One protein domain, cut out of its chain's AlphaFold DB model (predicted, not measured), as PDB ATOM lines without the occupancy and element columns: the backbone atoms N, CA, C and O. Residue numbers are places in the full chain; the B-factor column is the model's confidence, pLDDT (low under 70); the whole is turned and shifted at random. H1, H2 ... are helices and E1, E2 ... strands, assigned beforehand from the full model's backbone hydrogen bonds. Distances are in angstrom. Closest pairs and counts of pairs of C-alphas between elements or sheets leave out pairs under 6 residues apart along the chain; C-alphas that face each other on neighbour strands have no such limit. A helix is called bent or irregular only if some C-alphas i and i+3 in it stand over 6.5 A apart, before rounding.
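AT A GLANCE: This is residues 101 to 140, 161 to 252 and 290 to 318 of the 318 residues of an uncharacterized protein of Capitella teleta (UniProt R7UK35). Two twisted sheets form the two arms of a bent, flat shape: a four-stranded sheet, E3 E7 E4 E6, curled like part of a barrel, and a long three-stranded sheet, E2 E1 E5. H3 covers one face of the three-stranded sheet, H2 is on one face of the curled sheet, H1 crosses E6, and residues 290 to 297 of H4 stick out from the curled sheet's end. The printed 161 residues hold four named helices and seven named strands, in the order H1 H2 E1 E2 E3 E4 H3 E5 E6 H4 E7, and the class is mixed, helices and strands. The curled sheet runs E3 E7 E4 E6 and is mixed, while the other runs E2 E1 E5 and is antiparallel. The whole is loose, with a radius of gyration of the C-alphas of 21.5 A and spans of 64 by 47 by 22 A.

IN THESE COORDINATES: In the larger sheet, E7 is residues 305 to 317, 38.0 A long, from (143.447, 108.917, 128.629) to (115.114, 128.981, 144.000). E4 is residues 192 to 203, 34.7 A; E3 is 176 to 179 and E6 is 244 to 248. E1 is residues 127 to 138, 34.9 A; E2 is 161 to 171, 29.7 A, and bends by 55 degrees at residue 165; E5 is 229 to 237, 25.9 A. H3 is residues 206 to 223, 25.8 A, and begins at (118.076, 138.306, 143.966). H1 is residues 101 to 106, H2 is 114 to 123 and H4 is 290 to 304, 20.6 A.

HOW THE PARTS SIT: E7 and E4 are parallel at 18 degrees, with N 194 and O 306 2.8 A apart, within hydrogen-bond range. Antiparallel neighbours at the edges are E3 with E7, N 178 to O 315 2.8 A, and E6 with E4, N 193 to O 247 2.9 A. H2 on one face of this sheet makes two layers, helix over sheet; the closest C-alphas of H2 and E6 are those of Ala 114 and Val 247, 5.7 A. H1 is over E6 at a height over the sheet of 7.7 A and runs across the strands. H4 only grazes the sheet with residues 299 to 304. The closest C-alphas of E4 and E5 are those of Val 200 and Phe 236, 7.8 A. E1 is antiparallel to E5, N 131 to O 233 2.8 A, and to E2, N 132 to O 168 2.8 A. H3 on one face of their sheet makes two layers too: at a height over the sheet of 10.5 A it is over E1 and runs along the strands, only just, at 27 degrees on the local plane; their closest C-alphas are those of Ala 132 and Asn 223, 7.1 A. Every O i to N i+4 pair is within hydrogen-bond range in H1 and H2, against 13 of 14 in H3 and 8 of 11 in H4.

THE WHOLE: The C-alphas farthest apart are those of Leu 225 and Leu 292, 65.3 A. Residues 141 to 160 and 253 to 289 are not printed, with gaps of 6.8 A and 35.0 A between the C-alphas across the cuts. Of the links printed whole, E3 to E4 is long. Mean pLDDT of the printed part is 83.0; residues 101 to 112, 185 to 189, 249 to 252 and 290 to 305 are under 70.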
ATOM      1  N   LEU A 101     147.643 109.921 139.173       56.44
ATOM      2  CA  LEU A 101     147.112 108.729 138.514       56.44
ATOM      3  C   LEU A 101     146.642 107.661 139.512       56.44
ATOM      4  O   LEU A 101     145.618 107.038 139.265       56.44
ATOM      5  N   PHE A 102     147.339 107.469 140.639       55.88
ATOM      6  CA  PHE A 102     146.928 106.488 141.648       55.88
ATOM      7  C   PHE A 102     145.599 106.876 142.309       55.88
ATOM      8  O   PHE A 102     144.728 106.027 142.467       55.88
ATOM      9  N   GLY A 103     145.399 108.168 142.595       56.06
ATOM     10  CA  GLY A 103     144.120 108.681 143.095       56.06
ATOM     11  C   GLY A 103     142.970 108.448 142.111       56.06
ATOM     12  O   GLY A 103     141.890 108.042 142.515       56.06
ATOM     13  N   PHE A 104     143.219 108.608 140.807       58.59
ATOM     14  CA  PHE A 104     142.219 108.308 139.774       58.59
ATOM     15  C   PHE A 104     141.961 106.806 139.596       58.59
ATOM     16  O   PHE A 104     140.830 106.414 139.329       58.59
ATOM     17  N   LEU A 105     142.985 105.964 139.748       59.78
ATOM     18  CA  LEU A 105     142.844 104.506 139.676       59.78
ATOM     19  C   LEU A 105     142.091 103.939 140.887       59.78
ATOM     20  O   LEU A 105     141.358 102.967 140.729       59.78
ATOM     21  N   ALA A 106     142.232 104.554 142.065       57.69
ATOM     22  CA  ALA A 106     141.450 104.200 143.248       57.69
ATOM     23  C   ALA A 106     139.950 104.501 143.063       57.69
ATOM     24  O   ALA A 106     139.118 103.718 143.512       57.69
ATOM     25  N   SER A 107     139.607 105.572 142.338       60.00
ATOM     26  CA  SER A 107     138.222 105.958 142.010       60.00
ATOM     27  C   SER A 107     137.689 105.331 140.710       60.00
ATOM     28  O   SER A 107     136.780 105.879 140.073       60.00
ATOM     29  N   PHE A 108     138.264 104.212 140.254       64.19
ATOM     30  CA  PHE A 108     137.844 103.579 139.006       64.19
ATOM     31  C   PHE A 108     136.458 102.936 139.141       64.19
ATOM     32  O   PHE A 108     136.289 101.865 139.725       64.19
ATOM     33  N   HIS A 109     135.467 103.569 138.521       62.25
ATOM     34  CA  HIS A 109     134.106 103.058 138.442       62.25
ATOM     35  C   HIS A 109     133.968 102.170 137.204       62.25
ATOM     36  O   HIS A 109     133.518 102.605 136.146       62.25
ATOM     37  N   GLY A 110     134.375 100.905 137.331       57.38
ATOM     38  CA  GLY A 110     134.436  99.963 136.207       57.38
ATOM     39  C   GLY A 110     133.101  99.661 135.513       57.38
ATOM     40  O   GLY A 110     133.117  99.195 134.376       57.38
ATOM     41  N   ASN A 111     131.965  99.954 136.156       61.94
ATOM     42  CA  ASN A 111     130.638  99.529 135.697       61.94
ATOM     43  C   ASN A 111     129.720 100.674 135.239       61.94
ATOM     44  O   ASN A 111     128.585 100.403 134.860       61.94
ATOM     45  N   GLN A 112     130.157 101.934 135.301       69.62
ATOM     46  CA  GLN A 112     129.330 103.087 134.922       69.62
ATOM     47  C   GLN A 112     129.993 103.860 133.793       69.62
ATOM     48  O   GLN A 112     131.209 104.025 133.787       69.62
ATOM     49  N   THR A 113     129.202 104.343 132.838       79.12
ATOM     50  CA  THR A 113     129.703 105.214 131.769       79.12
ATOM     51  C   THR A 113     129.766 106.671 132.232       79.12
ATOM     52  O   THR A 113     129.044 107.098 133.135       79.12
ATOM     53  N   ALA A 114     130.631 107.471 131.599       79.69
ATOM     54  CA  ALA A 114     130.819 108.876 131.967       79.69
ATOM     55  C   ALA A 114     129.518 109.682 131.819       79.69
ATOM     56  O   ALA A 114     129.212 110.540 132.642       79.69
ATOM     57  N   THR A 115     128.728 109.362 130.795       82.31
ATOM     58  CA  THR A 115     127.420 109.963 130.529       82.31
ATOM     59  C   THR A 115     126.389 109.601 131.590       82.31
ATOM     60  O   THR A 115     125.661 110.479 132.039       82.31
ATOM     61  N   GLU A 116     126.343 108.341 132.035       84.56
ATOM     62  CA  GLU A 116     125.442 107.909 133.114       84.56
ATOM     63  C   GLU A 116     125.807 108.564 134.447       84.56
ATOM     64  O   GLU A 116     124.918 108.986 135.187       84.56
ATOM     65  N   TYR A 117     127.106 108.684 134.744       86.19
ATOM     66  CA  TYR A 117     127.580 109.401 135.926       86.19
ATOM     67  C   TYR A 117     127.135 110.870 135.895       86.19
ATOM     68  O   TYR A 117     126.489 111.334 136.833       86.19
ATOM     69  N   ILE A 118     127.427 111.585 134.800       87.56
ATOM     70  CA  ILE A 118     127.068 113.002 134.654       87.56
ATOM     71  C   ILE A 118     125.550 113.175 134.759       87.56
ATOM     72  O   ILE A 118     125.098 113.998 135.550       87.56
ATOM     73  N   ALA A 119     124.765 112.365 134.042       88.44
ATOM     74  CA  ALA A 119     123.305 112.436 134.073       88.44
ATOM     75  C   ALA A 119     122.741 112.189 135.482       88.44
ATOM     76  O   ALA A 119     121.838 112.902 135.922       88.44
ATOM     77  N   ARG A 120     123.309 111.231 136.229       90.31
ATOM     78  CA  ARG A 120     122.914 110.973 137.619       90.31
ATOM     79  C   ARG A 120     123.159 112.192 138.504       90.31
ATOM     80  O   ARG A 120     122.240 112.615 139.199       90.31
ATOM     81  N   VAL A 121     124.357 112.777 138.459       91.62
ATOM     82  CA  VAL A 121     124.700 113.958 139.273       91.62
ATOM     83  C   VAL A 121     123.879 115.185 138.849       91.62
ATOM     84  O   VAL A 121     123.434 115.957 139.698       91.62
ATOM     85  N   GLN A 122     123.588 115.341 137.554       91.62
ATOM     86  CA  GLN A 122     122.691 116.386 137.048       91.62
ATOM     87  C   GLN A 122     121.263 116.231 137.586       91.62
ATOM     88  O   GLN A 122     120.645 117.225 137.956       91.62
ATOM     89  N   SER A 123     120.764 114.997 137.700       92.62
ATOM     90  CA  SER A 123     119.433 114.698 138.248       92.62
ATOM     91  C   SER A 123     119.346 114.734 139.779       92.62
ATOM     92  O   SER A 123     118.247 114.728 140.328       92.62
ATOM     93  N   ALA A 124     120.483 114.771 140.478       94.69
ATOM     94  CA  ALA A 124     120.516 114.771 141.934       94.69
ATOM     95  C   ALA A 124     120.204 116.161 142.516       94.69
ATOM     96  O   ALA A 124     120.734 117.179 142.054       94.69
ATOM     97  N   SER A 125     119.377 116.171 143.566       94.00
ATOM     98  CA  SER A 125     118.989 117.379 144.302       94.00
ATOM     99  C   SER A 125     120.180 117.953 145.078       94.00
ATOM    100  O   SER A 125     120.848 117.189 145.780       94.00
ATOM    101  N   PRO A 126     120.458 119.265 144.994       95.31
ATOM    102  CA  PRO A 126     121.477 119.905 145.821       95.31
ATOM    103  C   PRO A 126     121.090 119.894 147.305       95.31
ATOM    104  O   PRO A 126     119.914 119.999 147.652       95.31
ATOM    105  N   GLN A 127     122.080 119.817 148.185       95.06
ATOM    106  CA  GLN A 127     121.928 120.028 149.622       95.06
ATOM    107  C   GLN A 127     122.936 121.085 150.061       95.06
ATOM    108  O   GLN A 127     124.135 120.914 149.854       95.06
ATOM    109  N   VAL A 128     122.440 122.180 150.629       95.31
ATOM    110  CA  VAL A 128     123.265 123.215 151.259       95.31
ATOM    111  C   VAL A 128     123.002 123.116 152.753       95.31
ATOM    112  O   VAL A 128     121.853 123.208 153.177       95.31
ATOM    113  N   GLU A 129     124.041 122.855 153.533       95.88
ATOM    114  CA  GLU A 129     123.958 122.701 154.983       95.88
ATOM    115  C   GLU A 129     124.857 123.735 155.654       95.88
ATOM    116  O   GLU A 129     126.043 123.844 155.339       95.88
ATOM    117  N   TRP A 130     124.308 124.474 156.609       96.56
ATOM    118  CA  TRP A 130     125.081 125.321 157.501       96.56
ATOM    119  C   TRP A 130     125.381 124.567 158.785       96.56
ATOM    120  O   TRP A 130     124.504 123.935 159.372       96.56
ATOM    121  N   ARG A 131     126.619 124.668 159.260       96.06
ATOM    122  CA  ARG A 131     127.073 124.083 160.520       96.06
ATOM    123  C   ARG A 131     127.676 125.161 161.399       96.06
ATOM    124  O   ARG A 131     128.465 125.984 160.940       96.06
ATOM    125  N   ALA A 132     127.320 125.139 162.675       95.06
ATOM    126  CA  ALA A 132     127.878 126.001 163.701       95.06
ATOM    127  C   ALA A 132     128.524 125.133 164.784       95.06
ATOM    128  O   ALA A 132     127.904 124.216 165.322       95.06
ATOM    129  N   THR A 133     129.784 125.419 165.106       95.44
ATOM    130  CA  THR A 133     130.497 124.802 166.230       95.44
ATOM    131  C   THR A 133     130.867 125.887 167.230       95.44
ATOM    132  O   THR A 133     131.720 126.728 166.947       95.44
ATOM    133  N   CYS A 134     130.242 125.863 168.403       94.38
ATOM    134  CA  CYS A 134     130.556 126.769 169.506       94.38
ATOM    135  C   CYS A 134     131.596 126.119 170.424       94.38
ATOM    136  O   CYS A 134     131.523 124.919 170.714       94.38
ATOM    137  N   TYR A 135     132.598 126.890 170.833       94.56
ATOM    138  CA  TYR A 135     133.698 126.390 171.648       94.56
ATOM    139  C   TYR A 135     134.366 127.502 172.459       94.56
ATOM    140  O   TYR A 135     134.324 128.676 172.096       94.56
ATOM    141  N   HIS A 136     135.087 127.106 173.500       94.25
ATOM    142  CA  HIS A 136     136.023 127.959 174.227       94.25
ATOM    143  C   HIS A 136     137.333 127.211 174.478       94.25
ATOM    144  O   HIS A 136     137.494 126.030 174.147       94.25
ATOM    145  N   TYR A 137     138.316 127.930 175.008       91.50
ATOM    146  CA  TYR A 137     139.643 127.396 175.272       91.50
ATOM    147  C   TYR A 137     139.896 127.311 176.769       91.50
ATOM    148  O   TYR A 137     140.118 128.327 177.428       91.50
ATOM    149  N   GLU A 138     139.953 126.093 177.292       87.81
ATOM    150  CA  GLU A 138     140.291 125.865 178.693       87.81
ATOM    151  C   GLU A 138     141.794 125.652 178.871       87.81
ATOM    152  O   GLU A 138     142.503 125.141 177.996       87.81
ATOM    153  N   LEU A 139     142.297 126.053 180.036       81.31
ATOM    154  CA  LEU A 139     143.622 125.643 180.473       81.31
ATOM    155  C   LEU A 139     143.504 124.230 181.048       81.31
ATOM    156  O   LEU A 139     142.626 124.010 181.885       81.31
ATOM    157  N   PRO A 140     144.387 123.290 180.666       72.62
ATOM    158  CA  PRO A 140     144.379 121.974 181.280       72.62
ATOM    159  C   PRO A 140     144.501 122.123 182.804       72.62
ATOM    160  O   PRO A 140     145.254 122.996 183.268       72.62
ATOM    161  N   SER A 161     143.364 124.018 175.489       84.44
ATOM    162  CA  SER A 161     142.626 122.969 174.777       84.44
ATOM    163  C   SER A 161     141.273 123.494 174.293       84.44
ATOM    164  O   SER A 161     140.541 124.089 175.081       84.44
ATOM    165  N   LYS A 162     140.940 123.271 173.011       89.88
ATOM    166  CA  LYS A 162     139.620 123.592 172.432       89.88
ATOM    167  C   LYS A 162     138.577 122.645 173.026       89.88
ATOM    168  O   LYS A 162     138.675 121.436 172.820       89.88
ATOM    169  N   VAL A 163     137.587 123.188 173.722       91.19
ATOM    170  CA  VAL A 163     136.441 122.443 174.254       91.19
ATOM    171  C   VAL A 163     135.211 122.850 173.456       91.19
ATOM    172  O   VAL A 163     134.808 124.008 173.474       91.19
ATOM    173  N   VAL A 164     134.641 121.901 172.711       93.25
ATOM    174  CA  VAL A 164     133.414 122.124 171.935       93.25
ATOM    175  C   VAL A 164     132.216 121.952 172.854       93.25
ATOM    176  O   VAL A 164     132.018 120.872 173.411       93.25
ATOM    177  N   THR A 165     131.414 123.001 172.986       92.88
ATOM    178  CA  THR A 165     130.233 123.023 173.855       92.88
ATOM    179  C   THR A 165     128.958 122.676 173.105       92.88
ATOM    180  O   THR A 165     128.095 121.988 173.649       92.88
ATOM    181  N   LEU A 166     128.847 123.099 171.844       93.50
ATOM    182  CA  LEU A 166     127.669 122.866 171.016       93.50
ATOM    183  C   LEU A 166     128.058 122.665 169.550       93.50
ATOM    184  O   LEU A 166     128.951 123.334 169.027       93.50
ATOM    185  N   LYS A 167     127.339 121.759 168.887       95.19
ATOM    186  CA  LYS A 167     127.301 121.636 167.430       95.19
ATOM    187  C   LYS A 167     125.851 121.732 166.981       95.19
ATOM    188  O   LYS A 167     125.020 120.984 167.489       95.19
ATOM    189  N   ASP A 168     125.581 122.643 166.063       95.38
ATOM    190  CA  ASP A 168     124.268 122.860 165.464       95.38
ATOM    191  C   ASP A 168     124.395 122.806 163.938       95.38
ATOM    192  O   ASP A 168     125.441 123.160 163.383       95.38
ATOM    193  N   SER A 169     123.357 122.332 163.261       95.62
ATOM    194  CA  SER A 169     123.347 122.166 161.808       95.62
ATOM    195  C   SER A 169     121.950 122.373 161.249       95.62
ATOM    196  O   SER A 169     120.984 121.851 161.807       95.62
ATOM    197  N   GLU A 170     121.850 123.076 160.130       96.00
ATOM    198  CA  GLU A 170     120.583 123.370 159.469       96.00
ATOM    199  C   GLU A 170     120.739 123.259 157.954       96.00
ATOM    200  O   GLU A 170     121.732 123.707 157.386       96.00
ATOM    201  N   VAL A 171     119.770 122.620 157.303       95.62
ATOM    202  CA  VAL A 171     119.750 122.469 155.845       95.62
ATOM    203  C   VAL A 171     118.912 123.597 155.265       95.62
ATOM    204  O   VAL A 171     117.811 123.842 155.748       95.62
ATOM    205  N   LEU A 172     119.418 124.247 154.218       94.94
ATOM    206  CA  LEU A 172     118.695 125.281 153.485       94.94
ATOM    207  C   LEU A 172     117.365 124.737 152.959       94.94
ATOM    208  O   LEU A 172     117.340 123.780 152.176       94.94
ATOM    209  N   GLU A 173     116.276 125.409 153.312       94.88
ATOM    210  CA  GLU A 173     114.970 125.154 152.722       94.88
ATOM    211  C   GLU A 173     114.832 125.962 151.431       94.88
ATOM    212  O   GLU A 173     114.948 127.187 151.439       94.88
ATOM    213  N   TYR A 174     114.587 125.274 150.316       94.19
ATOM    214  CA  TYR A 174     114.384 125.877 148.999       94.19
ATOM    215  C   TYR A 174     113.151 125.279 148.313       94.19
ATOM    216  O   TYR A 174     112.771 124.133 148.565       94.19
ATOM    217  N   SER A 175     112.524 126.045 147.422       93.88
ATOM    218  CA  SER A 175     111.290 125.654 146.735       93.88
ATOM    219  C   SER A 175     111.542 124.860 145.451       93.88
ATOM    220  O   SER A 175     110.805 123.919 145.146       93.88
ATOM    221  N   ALA A 176     112.590 125.201 144.699       94.94
ATOM    222  CA  ALA A 176     112.940 124.520 143.456       94.94
ATOM    223  C   ALA A 176     114.446 124.568 143.171       94.94
ATOM    224  O   ALA A 176     115.195 125.360 143.738       94.94
ATOM    225  N   TRP A 177     114.894 123.711 142.253       95.94
ATOM    226  CA  TRP A 177     116.254 123.747 141.730       95.94
ATOM    227  C   TRP A 177     116.292 123.331 140.260       95.94
ATOM    228  O   TRP A 177     115.414 122.622 139.762       95.94
ATOM    229  N   LYS A 178     117.340 123.759 139.559       94.88
ATOM    230  CA  LYS A 178     117.607 123.409 138.164       94.88
ATOM    231  C   LYS A 178     119.097 123.200 137.943       94.88
ATOM    232  O   LYS A 178     119.925 123.943 138.456       94.88
ATOM    233  N   ASP A 179     119.453 122.208 137.140       93.25
ATOM    234  CA  ASP A 179     120.835 122.011 136.711       93.25
ATOM    235  C   ASP A 179     121.156 122.876 135.478       93.25
ATOM    236  O   ASP A 179     120.399 122.894 134.504       93.25
ATOM    237  N   SER A 180     122.269 123.610 135.529       90.81
ATOM    238  CA  SER A 180     122.792 124.425 134.422       90.81
ATOM    239  C   SER A 180     124.180 123.952 133.967       90.81
ATOM    240  O   SER A 180     124.939 124.714 133.359       90.81
ATOM    241  N   THR A 181     124.531 122.697 134.261       88.31
ATOM    242  CA  THR A 181     125.802 122.088 133.857       88.31
ATOM    243  C   THR A 181     125.863 121.990 132.335       88.31
ATOM    244  O   THR A 181     124.936 121.501 131.686       88.31
ATOM    245  N   ARG A 182     126.973 122.432 131.736       84.56
ATOM    246  CA  ARG A 182     127.173 122.338 130.284       84.56
ATOM    247  C   ARG A 182     127.159 120.873 129.841       84.56
ATOM    248  O   ARG A 182     127.773 120.027 130.484       84.56
ATOM    249  N   ASN A 183     126.519 120.579 128.708       74.94
ATOM    250  CA  ASN A 183     126.571 119.240 128.129       74.94
ATOM    251  C   ASN A 183     128.007 118.913 127.674       74.94
ATOM    252  O   ASN A 183     128.605 119.655 126.895       74.94
ATOM    253  N   VAL A 184     128.548 117.810 128.190       72.69
ATOM    254  CA  VAL A 184     129.938 117.371 127.987       72.69
ATOM    255  C   VAL A 184     130.036 116.169 127.042       72.69
ATOM    256  O   VAL A 184     131.127 115.643 126.833       72.69
ATOM    257  N   SER A 185     128.910 115.731 126.468       68.12
ATOM    258  CA  SER A 185     128.810 114.504 125.660       68.12
ATOM    259  C   SER A 185     129.801 114.479 124.488       68.12
ATOM    260  O   SER A 185     130.408 113.443 124.221       68.12
ATOM    261  N   ASP A 186     130.055 115.636 123.873       63.88
ATOM    262  CA  ASP A 186     130.950 115.789 122.714       63.88
ATOM    263  C   ASP A 186     132.448 115.754 123.075       63.88
ATOM    264  O   ASP A 186     133.313 115.797 122.208       63.88
ATOM    265  N   LEU A 187     132.800 115.708 124.363       63.22
ATOM    266  CA  LEU A 187     134.197 115.667 124.818       63.22
ATOM    267  C   LEU A 187     134.633 114.254 125.228       63.22
ATOM    268  O   LEU A 187     135.795 114.032 125.576       63.22
ATOM    269  N   LEU A 188     133.723 113.278 125.156       67.31
ATOM    270  CA  LEU A 188     133.924 111.924 125.661       67.31
ATOM    271  C   LEU A 188     134.396 110.937 124.578       67.31
ATOM    272  O   LEU A 188     133.967 109.796 124.578       67.31
ATOM    273  N   HIS A 189     135.278 111.327 123.654       69.81
ATOM    274  CA  HIS A 189     135.668 110.475 122.507       69.81
ATOM    275  C   HIS A 189     136.837 109.506 122.754       69.81
ATOM    276  O   HIS A 189     137.217 108.748 121.863       69.81
ATOM    277  N   LYS A 190     137.461 109.540 123.935       71.31
ATOM    278  CA  LYS A 190     138.614 108.686 124.257       71.31
ATOM    279  C   LYS A 190     138.195 107.453 125.055       71.31
ATOM    280  O   LYS A 190     137.319 107.581 125.896       71.31
ATOM    281  N   PRO A 191     138.854 106.292 124.873       70.25
ATOM    282  CA  PRO A 191     138.441 105.028 125.493       70.25
ATOM    283  C   PRO A 191     138.498 105.048 127.026       70.25
ATOM    284  O   PRO A 191     137.739 104.338 127.685       70.25
ATOM    285  N   LEU A 192     139.383 105.868 127.593       72.12
ATOM    286  CA  LEU A 192     139.507 106.079 129.027       72.12
ATOM    287  C   LEU A 192     139.467 107.577 129.312       72.12
ATOM    288  O   LEU A 192     140.176 108.350 128.667       72.12
ATOM    289  N   ILE A 193     138.631 107.993 130.256       76.94
ATOM    290  CA  ILE A 193     138.361 109.405 130.514       76.94
ATOM    291  C   ILE A 193     138.552 109.672 131.998       76.94
ATOM    292  O   ILE A 193     137.889 109.092 132.855       76.94
ATOM    293  N   GLN A 194     139.487 110.563 132.281       80.62
ATOM    294  CA  GLN A 194     139.720 111.155 133.580       80.62
ATOM    295  C   GLN A 194     138.839 112.401 133.685       80.62
ATOM    296  O   GLN A 194     139.013 113.345 132.907       80.62
ATOM    297  N   ILE A 195     137.897 112.390 134.621       82.75
ATOM    298  CA  ILE A 195     136.975 113.498 134.861       82.75
ATOM    299  C   ILE A 195     137.375 114.162 136.177       82.75
ATOM    300  O   ILE A 195     137.413 113.511 137.222       82.75
ATOM    301  N   GLU A 196     137.711 115.446 136.106       85.62
ATOM    302  CA  GLU A 196     137.911 116.308 137.273       85.62
ATOM    303  C   GLU A 196     136.668 117.193 137.391       85.62
ATOM    304  O   GLU A 196     136.357 117.983 136.492       85.62
ATOM    305  N   CYS A 197     135.906 116.972 138.458       86.88
ATOM    306  CA  CYS A 197     134.639 117.633 138.706       86.88
ATOM    307  C   CYS A 197     134.828 118.778 139.701       86.88
ATOM    308  O   CYS A 197     135.542 118.634 140.693       86.88
ATOM    309  N   SER A 198     134.126 119.880 139.470       89.81
ATOM    310  CA  SER A 198     133.864 120.911 140.473       89.81
ATOM    311  C   SER A 198     132.358 121.098 140.641       89.81
ATOM    312  O   SER A 198     131.571 120.693 139.778       89.81
ATOM    313  N   ARG A 199     131.930 121.673 141.765       92.50
ATOM    314  CA  ARG A 199     130.514 121.914 142.066       92.50
ATOM    315  C   ARG A 199     130.324 123.313 142.625       92.50
ATOM    316  O   ARG A 199     131.083 123.729 143.491       92.50
ATOM    317  N   VAL A 200     129.307 124.004 142.128       93.25
ATOM    318  CA  VAL A 200     128.897 125.340 142.572       93.25
ATOM    319  C   VAL A 200     127.374 125.401 142.547       93.25
ATOM    320  O   VAL A 200     126.734 124.782 141.689       93.25
ATOM    321  N   PHE A 201     126.784 126.149 143.471       93.44
ATOM    322  CA  PHE A 201     125.390 126.550 143.367       93.44
ATOM    323  C   PHE A 201     125.285 128.063 143.175       93.44
ATOM    324  O   PHE A 201     126.165 128.818 143.583       93.44
ATOM    325  N   ILE A 202     124.227 128.492 142.501       94.44
ATOM    326  CA  ILE A 202     123.893 129.897 142.275       94.44
ATOM    327  C   ILE A 202     122.402 130.096 142.531       94.44
ATOM    328  O   ILE A 202     121.622 129.149 142.433       94.44
ATOM    329  N   PHE A 203     121.990 131.322 142.827       93.50
ATOM    330  CA  PHE A 203     120.575 131.647 142.991       93.50
ATOM    331  C   PHE A 203     119.942 132.014 141.649       93.50
ATOM    332  O   PHE A 203     120.607 132.575 140.775       93.50
ATOM    333  N   GLN A 204     118.664 131.676 141.472       92.12
ATOM    334  CA  GLN A 204     117.921 132.038 140.263       92.12
ATOM    335  C   GLN A 204     117.757 133.560 140.117       92.12
ATOM    336  O   GLN A 204     117.805 134.082 139.002       92.12
ATOM    337  N   ASP A 205     117.557 134.252 141.233       93.44
ATOM    338  CA  ASP A 205     117.216 135.667 141.307       93.44
ATOM    339  C   ASP A 205     117.659 136.261 142.659       93.44
ATOM    340  O   ASP A 205     118.035 135.540 143.589       93.44
ATOM    341  N   GLU A 206     117.634 137.592 142.761       94.12
ATOM    342  CA  GLU A 206     118.076 138.306 143.966       94.12
ATOM    343  C   GLU A 206     117.131 138.096 145.161       94.12
ATOM    344  O   GLU A 206     117.562 138.172 146.309       94.12
ATOM    345  N   GLU A 207     115.851 137.794 144.925       94.56
ATOM    346  CA  GLU A 207     114.883 137.521 145.992       94.56
ATOM    347  C   GLU A 207     115.193 136.178 146.668       94.56
ATOM    348  O   GLU A 207     115.264 136.108 147.896       94.56
ATOM    349  N   SER A 208     115.498 135.145 145.879       93.19
ATOM    350  CA  SER A 208     115.992 133.851 146.362       93.19
ATOM    351  C   SER A 208     117.274 134.013 147.192       93.19
ATOM    352  O   SER A 208     117.405 133.426 148.267       93.19
ATOM    353  N   LYS A 209     118.212 134.855 146.733       93.94
ATOM    354  CA  LYS A 209     119.435 135.180 147.488       93.94
ATOM    355  C   LYS A 209     119.116 135.897 148.802       93.94
ATOM    356  O   LYS A 209     119.700 135.575 149.834       93.94
ATOM    357  N   GLN A 210     118.175 136.839 148.798       95.62
ATOM    358  CA  GLN A 210     117.766 137.543 150.012       95.62
ATOM    359  C   GLN A 210     117.140 136.582 151.037       95.62
ATOM    360  O   GLN A 210     117.510 136.633 152.209       95.62
ATOM    361  N   ARG A 211     116.266 135.660 150.608       94.75
ATOM    362  CA  ARG A 211     115.679 134.642 151.499       94.75
ATOM    363  C   ARG A 211     116.715 133.678 152.064       94.75
ATOM    364  O   ARG A 211     116.643 133.324 153.238       94.75
ATOM    365  N   TYR A 212     117.688 133.278 151.246       95.75
ATOM    366  CA  TYR A 212     118.836 132.499 151.703       95.75
ATOM    367  C   TYR A 212     119.573 133.212 152.844       95.75
ATOM    368  O   TYR A 212     119.812 132.622 153.898       95.75
ATOM    369  N   LEU A 213     119.885 134.498 152.655       95.56
ATOM    370  CA  LEU A 213     120.567 135.306 153.664       95.56
ATOM    371  C   LEU A 213     119.723 135.470 154.932       95.56
ATOM    372  O   LEU A 213     120.268 135.402 156.028       95.56
ATOM    373  N   GLU A 214     118.407 135.640 154.810       96.06
ATOM    374  CA  GLU A 214     117.499 135.715 155.962       96.06
ATOM    375  C   GLU A 214     117.536 134.431 156.801       96.06
ATOM    376  O   GLU A 214     117.746 134.501 158.014       96.06
ATOM    377  N   GLN A 215     117.404 133.262 156.163       95.81
ATOM    378  CA  GLN A 215     117.512 131.965 156.841       95.81
ATOM    379  C   GLN A 215     118.896 131.788 157.492       95.81
ATOM    380  O   GLN A 215     118.990 131.424 158.666       95.81
ATOM    381  N   TYR A 216     119.970 132.134 156.775       94.81
ATOM    382  CA  TYR A 216     121.335 132.053 157.295       94.81
ATOM    383  C   TYR A 216     121.561 132.970 158.507       94.81
ATOM    384  O   TYR A 216     122.164 132.562 159.502       94.81
ATOM    385  N   VAL A 217     121.049 134.205 158.468       95.50
ATOM    386  CA  VAL A 217     121.134 135.155 159.590       95.50
ATOM    387  C   VAL A 217     120.362 134.635 160.798       95.50
ATOM    388  O   VAL A 217     120.876 134.710 161.914       95.50
ATOM    389  N   ILE A 218     119.172 134.059 160.600       95.50
ATOM    390  CA  ILE A 218     118.393 133.434 161.680       95.50
ATOM    391  C   ILE A 218     119.189 132.285 162.320       95.50
ATOM    392  O   ILE A 218     119.332 132.250 163.548       95.50
ATOM    393  N   PHE A 219     119.761 131.391 161.508       94.81
ATOM    394  CA  PHE A 219     120.615 130.292 161.974       94.81
ATOM    395  C   PHE A 219     121.828 130.802 162.768       94.81
ATOM    396  O   PHE A 219     122.158 130.293 163.847       94.81
ATOM    397  N   ARG A 220     122.482 131.848 162.260       93.62
ATOM    398  CA  ARG A 220     123.664 132.453 162.874       93.62
ATOM    399  C   ARG A 220     123.346 133.132 164.203       93.62
ATOM    400  O   ARG A 220     124.031 132.885 165.197       93.62
ATOM    401  N   GLU A 221     122.304 133.955 164.253       93.62
ATOM    402  CA  GLU A 221     121.907 134.672 165.471       93.62
ATOM    403  C   GLU A 221     121.417 133.714 166.567       93.62
ATOM    404  O   GLU A 221     121.725 133.924 167.743       93.62
ATOM    405  N   ARG A 222     120.777 132.590 166.206       93.50
ATOM    406  CA  ARG A 222     120.415 131.514 167.153       93.50
ATOM    407  C   ARG A 222     121.625 130.937 167.907       93.50
ATOM    408  O   ARG A 222     121.474 130.464 169.043       93.50
ATOM    409  N   ASN A 223     122.807 130.973 167.291       92.00
ATOM    410  CA  ASN A 223     124.042 130.389 167.817       92.00
ATOM    411  C   ASN A 223     125.043 131.423 168.368       92.00
ATOM    412  O   ASN A 223     125.963 131.058 169.100       92.00
ATOM    413  N   ARG A 224     124.835 132.722 168.112       89.56
ATOM    414  CA  ARG A 224     125.815 133.790 168.382       89.56
ATOM    415  C   ARG A 224     126.293 133.910 169.828       89.56
ATOM    416  O   ARG A 224     127.441 134.267 170.056       89.56
ATOM    417  N   LEU A 225     125.417 133.661 170.798       89.31
ATOM    418  CA  LEU A 225     125.696 133.862 172.229       89.31
ATOM    419  C   LEU A 225     125.778 132.543 173.010       89.31
ATOM    420  O   LEU A 225     125.513 132.513 174.210       89.31
ATOM    421  N   ARG A 226     126.082 131.436 172.325       90.19
ATOM    422  CA  ARG A 226     126.157 130.108 172.947       90.19
ATOM    423  C   ARG A 226     127.488 129.854 173.662       90.19
ATOM    424  O   ARG A 226     127.485 129.087 174.618       90.19
ATOM    425  N   ASP A 227     128.585 130.479 173.223       93.50
ATOM    426  CA  ASP A 227     129.923 130.349 173.826       93.50
ATOM    427  C   ASP A 227     130.847 131.538 173.454       93.50
ATOM    428  O   ASP A 227     130.419 132.447 172.742       93.50
ATOM    429  N   GLU A 228     132.101 131.534 173.930       91.19
ATOM    430  CA  GLU A 228     133.134 132.553 173.659       91.19
ATOM    431  C   GLU A 228     133.492 132.643 172.167       91.19
ATOM    432  O   GLU A 228     133.611 133.742 171.622       91.19
ATOM    433  N   PHE A 229     133.643 131.495 171.498       91.12
ATOM    434  CA  PHE A 229     133.932 131.417 170.070       91.12
ATOM    435  C   PHE A 229     132.898 130.571 169.336       91.12
ATOM    436  O   PHE A 229     132.313 129.625 169.869       91.12
ATOM    437  N   MET A 230     132.715 130.897 168.061       91.12
ATOM    438  CA  MET A 230     131.817 130.189 167.167       91.12
ATOM    439  C   MET A 230     132.429 130.126 165.772       91.12
ATOM    440  O   MET A 230     132.860 131.137 165.219       91.12
ATOM    441  N   GLU A 231     132.458 128.923 165.219       91.88
ATOM    442  CA  GLU A 231     132.930 128.616 163.874       91.88
ATOM    443  C   GLU A 231     131.727 128.245 163.009       91.88
ATOM    444  O   GLU A 231     130.947 127.366 163.383       91.88
ATOM    445  N   HIS A 232     131.572 128.933 161.879       91.88
ATOM    446  CA  HIS A 232     130.537 128.646 160.891       91.88
ATOM    447  C   HIS A 232     131.154 128.007 159.661       91.88
ATOM    448  O   HIS A 232     132.189 128.460 159.175       91.88
ATOM    449  N   GLN A 233     130.479 126.990 159.149       92.50
ATOM    450  CA  GLN A 233     130.841 126.306 157.924       92.50
ATOM    451  C   GLN A 233     129.594 126.138 157.061       92.50
ATOM    452  O   GLN A 233     128.519 125.823 157.569       92.50
ATOM    453  N   GLU A 234     129.750 126.346 155.761       93.31
ATOM    454  CA  GLU A 234     128.736 126.062 154.755       93.31
ATOM    455  C   GLU A 234     129.225 124.891 153.908       93.31
ATOM    456  O   GLU A 234     130.305 124.944 153.318       93.31
ATOM    457  N   ASP A 235     128.438 123.823 153.873       92.75
ATOM    458  CA  ASP A 235     128.737 122.619 153.116       92.75
ATOM    459  C   ASP A 235     127.724 122.467 151.978       92.75
ATOM    460  O   ASP A 235     126.537 122.213 152.188       92.75
ATOM    461  N   PHE A 236     128.209 122.562 150.740       93.88
ATOM    462  CA  PHE A 236     127.423 122.247 149.552       93.88
ATOM    463  C   PHE A 236     127.690 120.813 149.092       93.88
ATOM    464  O   PHE A 236     128.809 120.477 148.696       93.88
ATOM    465  N   THR A 237     126.659 119.972 149.098       92.81
ATOM    466  CA  THR A 237     126.735 118.557 148.727       92.81
ATOM    467  C   THR A 237     125.734 118.221 147.626       92.81
ATOM    468  O   THR A 237     124.582 118.642 147.644       92.81
ATOM    469  N   ILE A 238     126.172 117.419 146.654       93.75
ATOM    470  CA  ILE A 238     125.298 116.810 145.647       93.75
ATOM    471  C   ILE A 238     125.419 115.290 145.822       93.75
ATOM    472  O   ILE A 238     126.535 114.767 145.747       93.75
ATOM    473  N   PRO A 239     124.322 114.557 146.068       91.69
ATOM    474  CA  PRO A 239     124.366 113.108 146.211       91.69
ATOM    475  C   PRO A 239     125.002 112.424 144.994       91.69
ATOM    476  O   PRO A 239     124.629 112.677 143.849       91.69
ATOM    477  N   GLY A 240     125.971 111.541 145.246       85.81
ATOM    478  CA  GLY A 240     126.683 110.805 144.197       85.81
ATOM    479  C   GLY A 240     127.727 111.617 143.423       85.81
ATOM    480  O   GLY A 240     128.228 111.116 142.419       85.81
ATOM    481  N   TYR A 241     128.043 112.838 143.869       89.38
ATOM    482  CA  TYR A 241     129.160 113.622 143.353       89.38
ATOM    483  C   TYR A 241     130.498 113.102 143.880       89.38
ATOM    484  O   TYR A 241     130.694 112.957 145.087       89.38
ATOM    485  N   GLU A 242     131.448 112.951 142.968       86.44
ATOM    486  CA  GLU A 242     132.856 112.724 143.253       86.44
ATOM    487  C   GLU A 242     133.711 113.750 142.504       86.44
ATOM    488  O   GLU A 242     133.464 114.069 141.338       86.44
ATOM    489  N   GLU A 243     134.741 114.266 143.174       84.31
ATOM    490  CA  GLU A 243     135.653 115.276 142.620       84.31
ATOM    491  C   GLU A 243     136.541 114.698 141.507       84.31
ATOM    492  O   GLU A 243     136.903 115.386 140.555       84.31
ATOM    493  N   LYS A 244     136.920 113.421 141.618       81.75
ATOM    494  CA  LYS A 244     137.880 112.772 140.721       81.75
ATOM    495  C   LYS A 244     137.387 111.391 140.346       81.75
ATOM    496  O   LYS A 244     137.342 110.512 141.200       81.75
ATOM    497  N   LEU A 245     137.090 111.196 139.064       77.75
ATOM    498  CA  LEU A 245     136.648 109.906 138.544       77.75
ATOM    499  C   LEU A 245     137.492 109.460 137.367       77.75
ATOM    500  O   LEU A 245     137.932 110.258 136.533       77.75
ATOM    501  N   LEU A 246     137.661 108.147 137.277       76.56
ATOM    502  CA  LEU A 246     138.181 107.495 136.093       76.56
ATOM    503  C   LEU A 246     137.098 106.594 135.522       76.56
ATOM    504  O   LEU A 246     136.659 105.646 136.175       76.56
ATOM    505  N   VAL A 247     136.677 106.903 134.301       73.56
ATOM    506  CA  VAL A 247     135.541 106.248 133.668       73.56
ATOM    507  C   VAL A 247     135.937 105.709 132.303       73.56
ATOM    508  O   VAL A 247     136.665 106.350 131.539       73.56
ATOM    509  N   ARG A 248     135.462 104.504 131.983       71.31
ATOM    510  CA  ARG A 248     135.605 103.932 130.645       71.31
ATOM    511  C   ARG A 248     134.572 104.568 129.721       71.31
ATOM    512  O   ARG A 248     133.414 104.741 130.099       71.31
ATOM    513  N   HIS A 249     134.973 104.898 128.498       69.06
ATOM    514  CA  HIS A 249     133.997 105.287 127.491       69.06
ATOM    515  C   HIS A 249     133.046 104.120 127.227       69.06
ATOM    516  O   HIS A 249     133.484 103.000 126.944       69.06
ATOM    517  N   GLY A 250     131.748 104.389 127.349       58.44
ATOM    518  CA  GLY A 250     130.709 103.439 127.003       58.44
ATOM    519  C   GLY A 250     130.691 103.253 125.499       58.44
ATOM    520  O   GLY A 250     130.052 104.023 124.793       58.44
ATOM    521  N   HIS A 251     131.376 102.227 125.002       46.44
ATOM    522  CA  HIS A 251     131.019 101.700 123.698       46.44
ATOM    523  C   HIS A 251     129.604 101.137 123.823       46.44
ATOM    524  O   HIS A 251     129.362 100.181 124.561       46.44
ATOM    525  N   SER A 252     128.663 101.728 123.087       41.38
ATOM    526  CA  SER A 252     127.489 101.001 122.623       41.38
ATOM    527  C   SER A 252     127.957  99.631 122.110       41.38
ATOM    528  O   SER A 252     129.003  99.528 121.472       41.38
ATOM    529  N   ILE A 290     160.224  95.110 133.526       60.75
ATOM    530  CA  ILE A 290     160.015  96.204 134.492       60.75
ATOM    531  C   ILE A 290     160.413  97.573 133.900       60.75
ATOM    532  O   ILE A 290     159.701  98.556 134.102       60.75
ATOM    533  N   LEU A 291     161.499  97.635 133.121       57.19
ATOM    534  CA  LEU A 291     161.981  98.852 132.449       57.19
ATOM    535  C   LEU A 291     161.154  99.262 131.229       57.19
ATOM    536  O   LEU A 291     160.918 100.448 131.004       57.19
ATOM    537  N   LEU A 292     160.720  98.291 130.429       54.53
ATOM    538  CA  LEU A 292     159.884  98.516 129.254       54.53
ATOM    539  C   LEU A 292     158.397  98.553 129.600       54.53
ATOM    540  O   LEU A 292     157.619  98.919 128.741       54.53
ATOM    541  N   LEU A 293     157.958  98.210 130.810       54.16
ATOM    542  CA  LEU A 293     156.569  98.397 131.242       54.16
ATOM    543  C   LEU A 293     156.362  99.727 131.963       54.16
ATOM    544  O   LEU A 293     155.220 100.143 132.074       54.16
ATOM    545  N   SER A 294     157.393 100.445 132.419       61.22
ATOM    546  CA  SER A 294     157.180 101.720 133.123       61.22
ATOM    547  C   SER A 294     156.875 102.886 132.172       61.22
ATOM    548  O   SER A 294     155.940 103.654 132.410       61.22
ATOM    549  N   TRP A 295     157.625 103.030 131.072       57.25
ATOM    550  CA  TRP A 295     157.549 104.215 130.203       57.25
ATOM    551  C   TRP A 295     156.542 104.110 129.045       57.25
ATOM    552  O   TRP A 295     155.697 105.003 128.924       57.25
ATOM    553  N   PRO A 296     156.528 103.046 128.213       57.38
ATOM    554  CA  PRO A 296     155.526 102.934 127.161       57.38
ATOM    555  C   PRO A 296     154.141 102.654 127.741       57.38
ATOM    556  O   PRO A 296     153.181 103.146 127.170       57.38
ATOM    557  N   TYR A 297     154.000 102.005 128.906       56.91
ATOM    558  CA  TYR A 297     152.700 101.937 129.586       56.91
ATOM    559  C   TYR A 297     152.214 103.333 129.986       56.91
ATOM    560  O   TYR A 297     151.084 103.683 129.679       56.91
ATOM    561  N   ARG A 298     153.066 104.187 130.575       62.47
ATOM    562  CA  ARG A 298     152.693 105.568 130.939       62.47
ATOM    563  C   ARG A 298     152.371 106.425 129.710       62.47
ATOM    564  O   ARG A 298     151.436 107.216 129.760       62.47
ATOM    565  N   LEU A 299     153.092 106.255 128.597       58.66
ATOM    566  CA  LEU A 299     152.799 106.933 127.327       58.66
ATOM    567  C   LEU A 299     151.511 106.428 126.672       58.66
ATOM    568  O   LEU A 299     150.714 107.239 126.208       58.66
ATOM    569  N   ILE A 300     151.290 105.112 126.652       61.53
ATOM    570  CA  ILE A 300     150.070 104.490 126.127       61.53
ATOM    571  C   ILE A 300     148.879 104.928 126.977       61.53
ATOM    572  O   ILE A 300     147.904 105.430 126.429       61.53
ATOM    573  N   VAL A 301     148.983 104.852 128.303       63.56
ATOM    574  CA  VAL A 301     147.952 105.313 129.240       63.56
ATOM    575  C   VAL A 301     147.681 106.805 129.062       63.56
ATOM    576  O   VAL A 301     146.533 107.173 128.861       63.56
ATOM    577  N   ASN A 302     148.701 107.669 129.017       64.44
ATOM    578  CA  ASN A 302     148.498 109.106 128.782       64.44
ATOM    579  C   ASN A 302     147.887 109.409 127.403       64.44
ATOM    580  O   ASN A 302     147.138 110.373 127.258       64.44
ATOM    581  N   ARG A 303     148.193 108.608 126.376       64.31
ATOM    582  CA  ARG A 303     147.631 108.784 125.030       64.31
ATOM    583  C   ARG A 303     146.170 108.333 124.973       64.31
ATOM    584  O   ARG A 303     145.347 109.040 124.384       64.31
ATOM    585  N   LEU A 304     145.858 107.206 125.613       65.12
ATOM    586  CA  LEU A 304     144.514 106.634 125.713       65.12
ATOM    587  C   LEU A 304     143.611 107.411 126.680       65.12
ATOM    588  O   LEU A 304     142.399 107.422 126.483       65.12
ATOM    589  N   MET A 305     144.186 108.091 127.677       68.69
ATOM    590  CA  MET A 305     143.447 108.917 128.629       68.69
ATOM    591  C   MET A 305     143.066 110.274 128.025       68.69
ATOM    592  O   MET A 305     143.892 111.034 127.506       68.69
ATOM    593  N   GLY A 306     141.777 110.588 128.075       72.38
ATOM    594  CA  GLY A 306     141.252 111.942 127.947       72.38
ATOM    595  C   GLY A 306     141.154 112.593 129.308       72.38
ATOM    596  O   GLY A 306     140.861 111.911 130.281       72.38
ATOM    597  N   ARG A 307     141.397 113.901 129.378       78.25
ATOM    598  CA  ARG A 307     141.090 114.697 130.566       78.25
ATOM    599  C   ARG A 307     139.942 115.622 130.236       78.25
ATOM    600  O   ARG A 307     140.016 116.341 129.240       78.25
ATOM    601  N   VAL A 308     138.907 115.575 131.058       83.06
ATOM    602  CA  VAL A 308     137.709 116.395 130.917       83.06
ATOM    603  C   VAL A 308     137.440 117.065 132.253       83.06
ATOM    604  O   VAL A 308     137.534 116.435 133.303       83.06
ATOM    605  N   TYR A 309     137.123 118.351 132.191       84.19
ATOM    606  CA  TYR A 309     136.760 119.155 133.348       84.19
ATOM    607  C   TYR A 309     135.261 119.419 133.292       84.19
ATOM    608  O   TYR A 309     134.763 119.880 132.261       84.19
ATOM    609  N   VAL A 310     134.548 119.103 134.371       86.56
ATOM    610  CA  VAL A 310     133.090 119.270 134.453       86.56
ATOM    611  C   VAL A 310     132.746 120.075 135.689       86.56
ATOM    612  O   VAL A 310     133.042 119.664 136.803       86.56
ATOM    613  N   THR A 311     132.083 121.209 135.502       89.38
ATOM    614  CA  THR A 311     131.585 122.020 136.615       89.38
ATOM    615  C   THR A 311     130.083 121.844 136.719       89.38
ATOM    616  O   THR A 311     129.352 122.286 135.833       89.38
ATOM    617  N   PHE A 312     129.631 121.191 137.786       90.56
ATOM    618  CA  PHE A 312     128.215 121.048 138.089       90.56
ATOM    619  C   PHE A 312     127.683 122.348 138.682       90.56
ATOM    620  O   PHE A 312     128.162 122.789 139.727       90.56
ATOM    621  N   ILE A 313     126.704 122.951 138.007       92.56
ATOM    622  CA  ILE A 313     126.100 124.224 138.415       92.56
ATOM    623  C   ILE A 313     124.643 123.968 138.778       92.56
ATOM    624  O   ILE A 313     123.835 123.633 137.908       92.56
ATOM    625  N   LYS A 314     124.306 124.141 140.057       93.94
ATOM    626  CA  LYS A 314     122.932 124.024 140.561       93.94
ATOM    627  C   LYS A 314     122.343 125.413 140.781       93.94
ATOM    628  O   LYS A 314     122.849 126.177 141.588       93.94
ATOM    629  N   VAL A 315     121.285 125.741 140.057       94.06
ATOM    630  CA  VAL A 315     120.511 126.968 140.253       94.06
ATOM    631  C   VAL A 315     119.422 126.673 141.275       94.06
ATOM    632  O   VAL A 315     118.623 125.767 141.045       94.06
ATOM    633  N   ILE A 316     119.407 127.390 142.393       93.69
ATOM    634  CA  ILE A 316     118.461 127.194 143.498       93.69
ATOM    635  C   ILE A 316     117.476 128.365 143.538       93.69
ATOM    636  O   ILE A 316     117.866 129.525 143.379       93.69
ATOM    637  N   THR A 317     116.208 128.038 143.767       94.75
ATOM    638  CA  THR A 317     115.114 128.981 144.000       94.75
ATOM    639  C   THR A 317     114.644 128.790 145.431       94.75
ATOM    640  O   THR A 317     114.212 127.693 145.794       94.75
ATOM    641  N   VAL A 318     114.763 129.838 146.241       89.06
ATOM    642  CA  VAL A 318     114.385 129.830 147.660       89.06
ATOM    643  C   VAL A 318     113.041 130.524 147.786       89.06
ATOM    644  O   VAL A 318     112.066 129.794 148.070       89.06
TER     645      VAL A 318